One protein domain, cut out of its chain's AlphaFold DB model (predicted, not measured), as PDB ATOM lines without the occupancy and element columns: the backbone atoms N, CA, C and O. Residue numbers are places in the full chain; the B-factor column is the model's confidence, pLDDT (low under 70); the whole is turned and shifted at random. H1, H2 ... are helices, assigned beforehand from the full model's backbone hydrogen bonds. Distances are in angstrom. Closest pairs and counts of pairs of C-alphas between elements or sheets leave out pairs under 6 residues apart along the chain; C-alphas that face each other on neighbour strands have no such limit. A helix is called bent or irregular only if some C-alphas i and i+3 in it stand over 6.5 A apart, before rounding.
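This is residues 2 to 67 of the 171 residues of an uncharacterized protein of Spirochaetales bacterium (UniProt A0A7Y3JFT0). The long helix H3 runs along most of a rod-shaped model, and two shorter helices, H1 and H2, follow one another along it, meeting at a corner at residues 16 and 17 and each crossing H3 at a steep angle. H1 packs on H3 toward the end of the rod that holds Ala 2 and Gln 67, H2 packs on residues 45 to 54 of H3, and at the other end of the rod residues 36 to 43 fold the chain back from H2 into H3. The printed part has 66 residues with three named helices in the order H1, H2, H3, and no named strand; the class is all helix. The whole is loose, with a radius of gyration of the C-alphas of 14.3 A and spans of 47 by 19 by 17 A.

Find C-alpha 44 at (23.765, 50.034, -17.041); from there H3, residues 44 to 67, runs 35.3 A to C-alpha 67 at (55.323, 37.598, -7.446). H3 is irregular: its C-alphas 63 and 66 are 7.6 A apart, and its line is a rough one. Go back to C-alpha 2 at (49.896, 53.740, 1.819) for H1, residues 2 to 15, which measures 20.5 A from first to last C-alpha. H2, residues 18 to 35, measures 25.9 A.

Begin with H3, which touches both other helices. Residues 45 to 54 of H3 touch H2, and the closest C-alphas of the two helices, those of Gly 28 and Phe 46, are 4.4 A apart. H2 and H3 run opposite ways at a steep tilt of 46 degrees. Farther along H3 you reach Ser 58, whose C-alpha is 5.4 A from that of Leu 11, the closest pair where H1 and H3 touch. These two run opposite ways at a steep tilt of 48 degrees. H1 and H2 are close but not clearly touching, with the closest C-alphas, those of Glu 14 and Asn 20, 7.6 A apart; they run the same way at a steep tilt of 68 degrees, only just short of about perpendicular. On the backbone, every O i to N i+4 pair of H1 and H2 is within hydrogen-bond range, and in H3 16 of 20 are.

Look for the two C-alphas farthest apart at Ala 2 and Glu 37, 47.4 A from each other. The C-alphas of Ala 2 and Gln 67 are 19.4 A apart. The printed part has no cut; the link from H1 to H2 is tight, with 2 residues, and the link from H2 to H3 is short, with 8. The mean pLDDT of the printed part is 81.1, and the values under 70 are at residues 2 to 3 and 65 to 67.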
ATOM      1  N   ALA A   2      49.116  53.790   3.074       62.03
ATOM      2  CA  ALA A   2      49.896  53.740   1.819       62.03
ATOM      3  C   ALA A   2      49.462  52.639   0.820       62.03
ATOM      4  O   ALA A   2      49.409  52.873  -0.385       62.03
ATOM      5  N   ASN A   3      49.063  51.463   1.320       64.19
ATOM      6  CA  ASN A   3      48.573  50.356   0.488       64.19
ATOM      7  C   ASN A   3      47.281  50.690  -0.276       64.19
ATOM      8  O   ASN A   3      47.121  50.266  -1.418       64.19
ATOM      9  N   PHE A   4      46.389  51.482   0.329       71.81
ATOM     10  CA  PHE A   4      45.133  51.896  -0.296       71.81
ATOM     11  C   PHE A   4      45.385  52.867  -1.453       71.81
ATOM     12  O   PHE A   4      44.825  52.703  -2.532       71.81
ATOM     13  N   PHE A   5      46.298  53.822  -1.264       75.12
ATOM     14  CA  PHE A   5      46.674  54.772  -2.312       75.12
ATOM     15  C   PHE A   5      47.313  54.075  -3.524       75.12
ATOM     16  O   PHE A   5      46.999  54.393  -4.669       75.12
ATOM     17  N   PHE A   6      48.162  53.071  -3.283       71.88
ATOM     18  CA  PHE A   6      48.788  52.294  -4.356       71.88
ATOM     19  C   PHE A   6      47.765  51.481  -5.160       71.88
ATOM     20  O   PHE A   6      47.848  51.400  -6.386       71.88
ATOM     21  N   TRP A   7      46.775  50.908  -4.472       73.25
ATOM     22  CA  TRP A   7      45.671  50.206  -5.114       73.25
ATOM     23  C   TRP A   7      44.792  51.154  -5.938       73.25
ATOM     24  O   TRP A   7      44.506  50.860  -7.096       73.25
ATOM     25  N   LEU A   8      44.454  52.331  -5.401       75.69
ATOM     26  CA  LEU A   8      43.657  53.341  -6.104       75.69
ATOM     27  C   LEU A   8      44.361  53.852  -7.371       75.69
ATOM     28  O   LEU A   8      43.732  54.003  -8.416       75.69
ATOM     29  N   ARG A   9      45.684  54.050  -7.308       78.62
ATOM     30  CA  ARG A   9      46.501  54.398  -8.480       78.62
ATOM     31  C   ARG A   9      46.483  53.293  -9.537       78.62
ATOM     32  O   ARG A   9      46.337  53.588 -10.720       78.62
ATOM     33  N   SER A  10      46.624  52.030  -9.125       74.12
ATOM     34  CA  SER A  10      46.527  50.891 -10.047       74.12
ATOM     35  C   SER A  10      45.154  50.832 -10.715       74.12
ATOM     36  O   SER A  10      45.072  50.570 -11.911       74.12
ATOM     37  N   LEU A  11      44.099  51.118  -9.954       77.81
ATOM     38  CA  LEU A  11      42.723  51.128 -10.428       77.81
ATOM     39  C   LEU A  11      42.472  52.254 -11.433       77.81
ATOM     40  O   LEU A  11      41.962  51.992 -12.518       77.81
ATOM     41  N   GLY A  12      42.932  53.475 -11.151       79.69
ATOM     42  CA  GLY A  12      42.865  54.589 -12.102       79.69
ATOM     43  C   GLY A  12      43.574  54.295 -13.433       79.69
ATOM     44  O   GLY A  12      43.058  54.635 -14.498       79.69
ATOM     45  N   ASN A  13      44.707  53.587 -13.394       79.00
ATOM     46  CA  ASN A  13      45.417  53.160 -14.603       79.00
ATOM     47  C   ASN A  13      44.635  52.139 -15.448       79.00
ATOM     48  O   ASN A  13      44.844  52.081 -16.659       79.00
ATOM     49  N   GLU A  14      43.751  51.330 -14.856       78.62
ATOM     50  CA  GLU A  14      42.853  50.457 -15.629       78.62
ATOM     51  C   GLU A  14      41.742  51.255 -16.311       78.62
ATOM     52  O   GLU A  14      41.422  50.986 -17.469       78.62
ATOM     53  N   PHE A  15      41.186  52.269 -15.644       80.38
ATOM     54  CA  PHE A  15      40.171  53.134 -16.254       80.38
ATOM     55  C   PHE A  15      40.718  53.941 -17.432       80.38
ATOM     56  O   PHE A  15      39.966  54.267 -18.331       80.38
ATOM     57  N   CYS A  16      42.020  54.214 -17.503       80.56
ATOM     58  CA  CYS A  16      42.597  54.937 -18.641       80.56
ATOM     59  C   CYS A  16      42.905  54.046 -19.861       80.56
ATOM     60  O   CYS A  16      43.381  54.551 -20.876       80.56
ATOM     61  N   GLN A  17      42.672  52.729 -19.795       80.19
ATOM     62  CA  GLN A  17      42.951  51.833 -20.920       80.19
ATOM     63  C   GLN A  17      41.771  51.810 -21.909       80.19
ATOM     64  O   GLN A  17      40.705  51.291 -21.566       80.19
ATOM     65  N   PRO A  18      41.951  52.268 -23.166       83.00
ATOM     66  CA  PRO A  18      40.863  52.362 -24.145       83.00
ATOM     67  C   PRO A  18      40.231  50.997 -24.456       83.00
ATOM     68  O   PRO A  18      39.032  50.894 -24.708       83.00
ATOM     69  N   LEU A  19      41.022  49.926 -24.358       85.06
ATOM     70  CA  LEU A  19      40.582  48.555 -24.603       85.06
ATOM     71  C   LEU A  19      39.489  48.087 -23.623       85.06
ATOM     72  O   LEU A  19      38.639  47.280 -23.998       85.06
ATOM     73  N   ASN A  20      39.470  48.607 -22.391       83.75
ATOM     74  CA  ASN A  20      38.439  48.262 -21.407       83.75
ATOM     75  C   ASN A  20      37.063  48.810 -21.823       83.75
ATOM     76  O   ASN A  20      36.058  48.129 -21.649       83.75
ATOM     77  N   TYR A  21      37.014  49.987 -22.452       85.94
ATOM     78  CA  TYR A  21      35.763  50.562 -22.956       85.94
ATOM     79  C   TYR A  21      35.254  49.853 -24.206       85.94
ATOM     80  O   TYR A  21      34.054  49.640 -24.328       85.94
ATOM     81  N   VAL A  22      36.152  49.433 -25.105       89.00
ATOM     82  CA  VAL A  22      35.770  48.638 -26.284       89.00
ATOM     83  C   VAL A  22      35.161  47.304 -25.853       89.00
ATOM     84  O   VAL A  22      34.095  46.927 -26.331       89.00
ATOM     85  N   LEU A  23      35.798  46.604 -24.909       86.38
ATOM     86  CA  LEU A  23      35.274  45.340 -24.387       86.38
ATOM     87  C   LEU A  23      33.943  45.533 -23.663       86.38
ATOM     88  O   LEU A  23      33.003  44.788 -23.920       86.38
ATOM     89  N   ALA A  24      33.834  46.546 -22.804       86.50
ATOM     90  CA  ALA A  24      32.581  46.839 -22.125       86.50
ATOM     91  C   ALA A  24      31.465  47.258 -23.091       86.50
ATOM     92  O   ALA A  24      30.309  46.911 -22.866       86.50
ATOM     93  N   PHE A  25      31.799  47.943 -24.188       87.50
ATOM     94  CA  PHE A  25      30.853  48.257 -25.254       87.50
ATOM     95  C   PHE A  25      30.323  46.989 -25.922       87.50
ATOM     96  O   PHE A  25      29.113  46.814 -26.019       87.50
ATOM     97  N   LEU A  26      31.210  46.070 -26.313       89.50
ATOM     98  CA  LEU A  26      30.816  44.791 -26.910       89.50
ATOM     99  C   LEU A  26      29.961  43.954 -25.952       89.50
ATOM    100  O   LEU A  26      28.934  43.414 -26.357       89.50
ATOM    101  N   VAL A  27      30.355  43.883 -24.679       89.31
ATOM    102  CA  VAL A  27      29.595  43.176 -23.641       89.31
ATOM    103  C   VAL A  27      28.232  43.834 -23.420       89.31
ATOM    104  O   VAL A  27      27.235  43.129 -23.321       89.31
ATOM    105  N   GLY A  28      28.162  45.166 -23.393       85.69
ATOM    106  CA  GLY A  28      26.910  45.898 -23.211       85.69
ATOM    107  C   GLY A  28      25.949  45.754 -24.388       85.69
ATOM    108  O   GLY A  28      24.767  45.498 -24.165       85.69
ATOM    109  N   VAL A  29      26.450  45.820 -25.630       87.25
ATOM    110  CA  VAL A  29      25.653  45.513 -26.831       87.25
ATOM    111  C   VAL A  29      25.131  44.085 -26.743       87.25
ATOM    112  O   VAL A  29      23.936  43.875 -26.914       87.25
ATOM    113  N   LEU A  30      25.990  43.119 -26.407       88.44
ATOM    114  CA  LEU A  30      25.594  41.718 -26.292       88.44
ATOM    115  C   LEU A  30      24.492  41.521 -25.239       88.44
ATOM    116  O   LEU A  30      23.453  40.944 -25.550       88.44
ATOM    117  N   ILE A  31      24.675  42.044 -24.022       86.50
ATOM    118  CA  ILE A  31      23.677  41.961 -22.942       86.50
ATOM    119  C   ILE A  31      22.350  42.572 -23.393       86.50
ATOM    120  O   ILE A  31      21.308  41.934 -23.248       86.50
ATOM    121  N   ASN A  32      22.384  43.772 -23.975       86.56
ATOM    122  CA  ASN A  32      21.169  44.441 -24.419       86.56
ATOM    123  C   ASN A  32      20.493  43.689 -25.565       86.56
ATOM    124  O   ASN A  32      19.281  43.557 -25.516       86.56
ATOM    125  N   THR A  33      21.223  43.134 -26.537       85.94
ATOM    126  CA  THR A  33      20.622  42.326 -27.619       85.94
ATOM    127  C   THR A  33      20.016  41.009 -27.137       85.94
ATOM    128  O   THR A  33      19.091  40.497 -27.758       85.94
ATOM    129  N   LEU A  34      20.527  40.449 -26.035       86.75
ATOM    130  CA  LEU A  34      20.002  39.213 -25.451       86.75
ATOM    131  C   LEU A  34      18.794  39.460 -24.538       86.75
ATOM    132  O   LEU A  34      17.959  38.572 -24.388       86.75
ATOM    133  N   GLN A  35      18.711  40.631 -23.902       83.12
ATOM    134  CA  GLN A  35      17.652  40.961 -22.939       83.12
ATOM    135  C   GLN A  35      16.548  41.855 -23.515       83.12
ATOM    136  O   GLN A  35      15.443  41.884 -22.980       83.12
ATOM    137  N   THR A  36      16.830  42.596 -24.584       76.25
ATOM    138  CA  THR A  36      15.923  43.571 -25.201       76.25
ATOM    139  C   THR A  36      16.091  43.590 -26.720       76.25
ATOM    140  O   THR A  36      17.151  43.277 -27.244       76.25
ATOM    141  N   GLU A  37      15.065  44.026 -27.452       77.56
ATOM    142  CA  GLU A  37      15.152  44.148 -28.919       77.56
ATOM    143  C   GLU A  37      16.089  45.284 -29.374       77.56
ATOM    144  O   GLU A  37      16.574  45.281 -30.503       77.56
ATOM    145  N   ASN A  38      16.389  46.242 -28.486       80.25
ATOM    146  CA  ASN A  38      17.233  47.397 -28.783       80.25
ATOM    147  C   ASN A  38      18.620  47.288 -28.117       80.25
ATOM    148  O   ASN A  38      18.698  47.225 -26.890       80.25
ATOM    149  N   PRO A  39      19.730  47.395 -28.877       79.31
ATOM    150  CA  PRO A  39      21.095  47.250 -28.352       79.31
ATOM    151  C   PRO A  39      21.539  48.378 -27.400       79.31
ATOM    152  O   PRO A  39      22.548  48.244 -26.710       79.31
ATOM    153  N   PHE A  40      20.789  49.480 -27.330       83.75
ATOM    154  CA  PHE A  40      21.097  50.656 -26.505       83.75
ATOM    155  C   PHE A  40      20.034  50.932 -25.432       83.75
ATOM    156  O   PHE A  40      19.922  52.052 -24.945       83.75
ATOM    157  N   SER A  41      19.237  49.923 -25.077       78.88
ATOM    158  CA  SER A  41      18.116  50.056 -24.138       78.88
ATOM    159  C   SER A  41      18.554  50.440 -22.720       78.88
ATOM    160  O   SER A  41      17.884  51.232 -22.060       78.88
ATOM    161  N   SER A  42      19.687  49.904 -22.254       82.06
ATOM    162  CA  SER A  42      20.174  50.105 -20.891       82.06
ATOM    163  C   SER A  42      21.608  50.611 -20.870       82.06
ATOM    164  O   SER A  42      22.543  49.916 -21.272       82.06
ATOM    165  N   LEU A  43      21.792  51.811 -20.312       84.56
ATOM    166  CA  LEU A  43      23.111  52.382 -20.017       84.56
ATOM    167  C   LEU A  43      23.881  51.519 -18.998       84.56
ATOM    168  O   LEU A  43      25.107  51.411 -19.058       84.56
ATOM    169  N   ALA A  44      23.163  50.872 -18.073       84.94
ATOM    170  CA  ALA A  44      23.765  50.034 -17.041       84.94
ATOM    171  C   ALA A  44      24.504  48.826 -17.638       84.94
ATOM    172  O   ALA A  44      25.556  48.450 -17.121       84.94
ATOM    173  N   ALA A  45      24.015  48.279 -18.760       83.56
ATOM    174  CA  ALA A  45      24.659  47.170 -19.466       83.56
ATOM    175  C   ALA A  45      26.068  47.521 -19.973       83.56
ATOM    176  O   ALA A  45      26.894  46.632 -20.132       83.56
ATOM    177  N   PHE A  46      26.364  48.807 -20.175       85.06
ATOM    178  CA  PHE A  46      27.684  49.285 -20.587       85.06
ATOM    179  C   PHE A  46      28.563  49.668 -19.397       85.06
ATOM    180  O   PHE A  46      29.753  49.367 -19.384       85.06
ATOM    181  N   LEU A  47      27.991  50.317 -18.378       86.62
ATOM    182  CA  LEU A  47      28.753  50.805 -17.225       86.62
ATOM    183  C   LEU A  47      29.210  49.674 -16.303       86.62
ATOM    184  O   LEU A  47      30.366  49.655 -15.881       86.62
ATOM    185  N   VAL A  48      28.328  48.718 -16.000       88.56
ATOM    186  CA  VAL A  48      28.628  47.637 -15.048       88.56
ATOM    187  C   VAL A  48      29.841  46.806 -15.493       88.56
ATOM    188  O   VAL A  48      30.745  46.630 -14.670       88.56
ATOM    189  N   PRO A  49      29.955  46.362 -16.763       87.25
ATOM    190  CA  PRO A  49      31.147  45.660 -17.229       87.25
ATOM    191  C   PRO A  49      32.439  46.467 -17.080       87.25
ATOM    192  O   PRO A  49      33.440  45.883 -16.672       87.25
ATOM    193  N   VAL A  50      32.433  47.788 -17.327       86.94
ATOM    194  CA  VAL A  50      33.629  48.638 -17.136       86.94
ATOM    195  C   VAL A  50      34.107  48.561 -15.690       86.94
ATOM    196  O   VAL A  50      35.286  48.298 -15.442       86.94
ATOM    197  N   PHE A  51      33.200  48.760 -14.730       86.25
ATOM    198  CA  PHE A  51      33.555  48.725 -13.313       86.25
ATOM    199  C   PHE A  51      34.038  47.335 -12.905       86.25
ATOM    200  O   PHE A  51      35.144  47.208 -12.382       86.25
ATOM    201  N   VAL A  52      33.263  46.285 -13.188       87.94
ATOM    202  CA  VAL A  52      33.622  44.905 -12.818       87.94
ATOM    203  C   VAL A  52      34.976  44.516 -13.412       87.94
ATOM    204  O   VAL A  52      35.825  43.964 -12.709       87.94
ATOM    205  N   GLN A  53      35.222  44.855 -14.678       86.50
ATOM    206  CA  GLN A  53      36.481  44.564 -15.351       86.50
ATOM    207  C   GLN A  53      37.655  45.328 -14.728       86.50
ATOM    208  O   GLN A  53      38.694  44.723 -14.454       86.50
ATOM    209  N   ALA A  54      37.500  46.630 -14.475       84.12
ATOM    210  CA  ALA A  54      38.545  47.454 -13.874       84.12
ATOM    211  C   ALA A  54      38.879  46.995 -12.446       84.12
ATOM    212  O   ALA A  54      40.056  46.818 -12.118       84.12
ATOM    213  N   PHE A  55      37.865  46.727 -11.615       86.31
ATOM    214  CA  PHE A  55      38.055  46.212 -10.256       86.31
ATOM    215  C   PHE A  55      38.727  44.837 -10.263       86.31
ATOM    216  O   PHE A  55      39.709  44.640  -9.550       86.31
ATOM    217  N   SER A  56      38.249  43.907 -11.095       86.81
ATOM    218  CA  SER A  56      38.786  42.543 -11.163       86.81
ATOM    219  C   SER A  56      40.255  42.523 -11.601       86.81
ATOM    220  O   SER A  56      41.105  41.953 -10.911       86.81
ATOM    221  N   LYS A  57      40.600  43.232 -12.687       83.69
ATOM    222  CA  LYS A  57      41.991  43.344 -13.162       83.69
ATOM    223  C   LYS A  57      42.903  43.993 -12.125       83.69
ATOM    224  O   LYS A  57      43.998  43.489 -11.872       83.69
ATOM    225  N   SER A  58      42.449  45.079 -11.500       81.88
ATOM    226  CA  SER A  58      43.219  45.787 -10.470       81.88
ATOM    227  C   SER A  58      43.466  44.913  -9.249       81.88
ATOM    228  O   SER A  58      44.571  44.900  -8.708       81.88
ATOM    229  N   PHE A  59      42.455  44.155  -8.823       83.94
ATOM    230  CA  PHE A  59      42.569  43.229  -7.705       83.94
ATOM    231  C   PHE A  59      43.585  42.120  -7.993       83.94
ATOM    232  O   PHE A  59      44.484  41.892  -7.184       83.94
ATOM    233  N   LEU A  60      43.501  41.487  -9.167       80.00
ATOM    234  CA  LEU A  60      44.448  40.446  -9.579       80.00
ATOM    235  C   LEU A  60      45.882  40.983  -9.671       80.00
ATOM    236  O   LEU A  60      46.795  40.385  -9.102       80.00
ATOM    237  N   ARG A  61      46.085  42.147 -10.308       78.56
ATOM    238  CA  ARG A  61      47.405  42.797 -10.389       78.56
ATOM    239  C   ARG A  61      47.961  43.140  -9.011       78.56
ATOM    240  O   ARG A  61      49.137  42.900  -8.752       78.56
ATOM    241  N   TYR A  62      47.129  43.659  -8.109       77.44
ATOM    242  CA  TYR A  62      47.548  43.974  -6.745       77.44
ATOM    243  C   TYR A  62      47.915  42.714  -5.950       77.44
ATOM    244  O   TYR A  62      48.941  42.700  -5.271       77.44
ATOM    245  N   SER A  63      47.118  41.649  -6.065       75.50
ATOM    246  CA  SER A  63      47.382  40.363  -5.411       75.50
ATOM    247  C   SER A  63      48.699  39.742  -5.895       75.50
ATOM    248  O   SER A  63      49.501  39.282  -5.084       75.50
ATOM    249  N   GLN A  64      48.980  39.822  -7.199       72.19
ATOM    250  CA  GLN A  64      50.164  39.223  -7.825       72.19
ATOM    251  C   GLN A  64      51.400  40.136  -7.856       72.19
ATOM    252  O   GLN A  64      52.451  39.728  -8.353       72.19
ATOM    253  N   ARG A  65      51.327  41.363  -7.320       68.75
ATOM    254  CA  ARG A  65      52.404  42.364  -7.450       68.75
ATOM    255  C   ARG A  65      53.756  41.882  -6.915       68.75
ATOM    256  O   ARG A  65      54.789  42.174  -7.511       68.75
ATOM    257  N   HIS A  66      53.757  41.144  -5.803       63.75
ATOM    258  CA  HIS A  66      54.992  40.664  -5.177       63.75
ATOM    259  C   HIS A  66      55.643  39.591  -6.044       63.75
ATOM    260  O   HIS A  66      56.825  39.695  -6.348       63.75
ATOM    261  N   GLN A  67      54.853  38.639  -6.539       64.25
ATOM    262  CA  GLN A  67      55.323  37.598  -7.446       64.25
ATOM    263  C   GLN A  67      55.879  38.196  -8.747       64.25
ATOM    264  O   GLN A  67      56.986  37.867  -9.161       64.25
TER     265      GLN A  67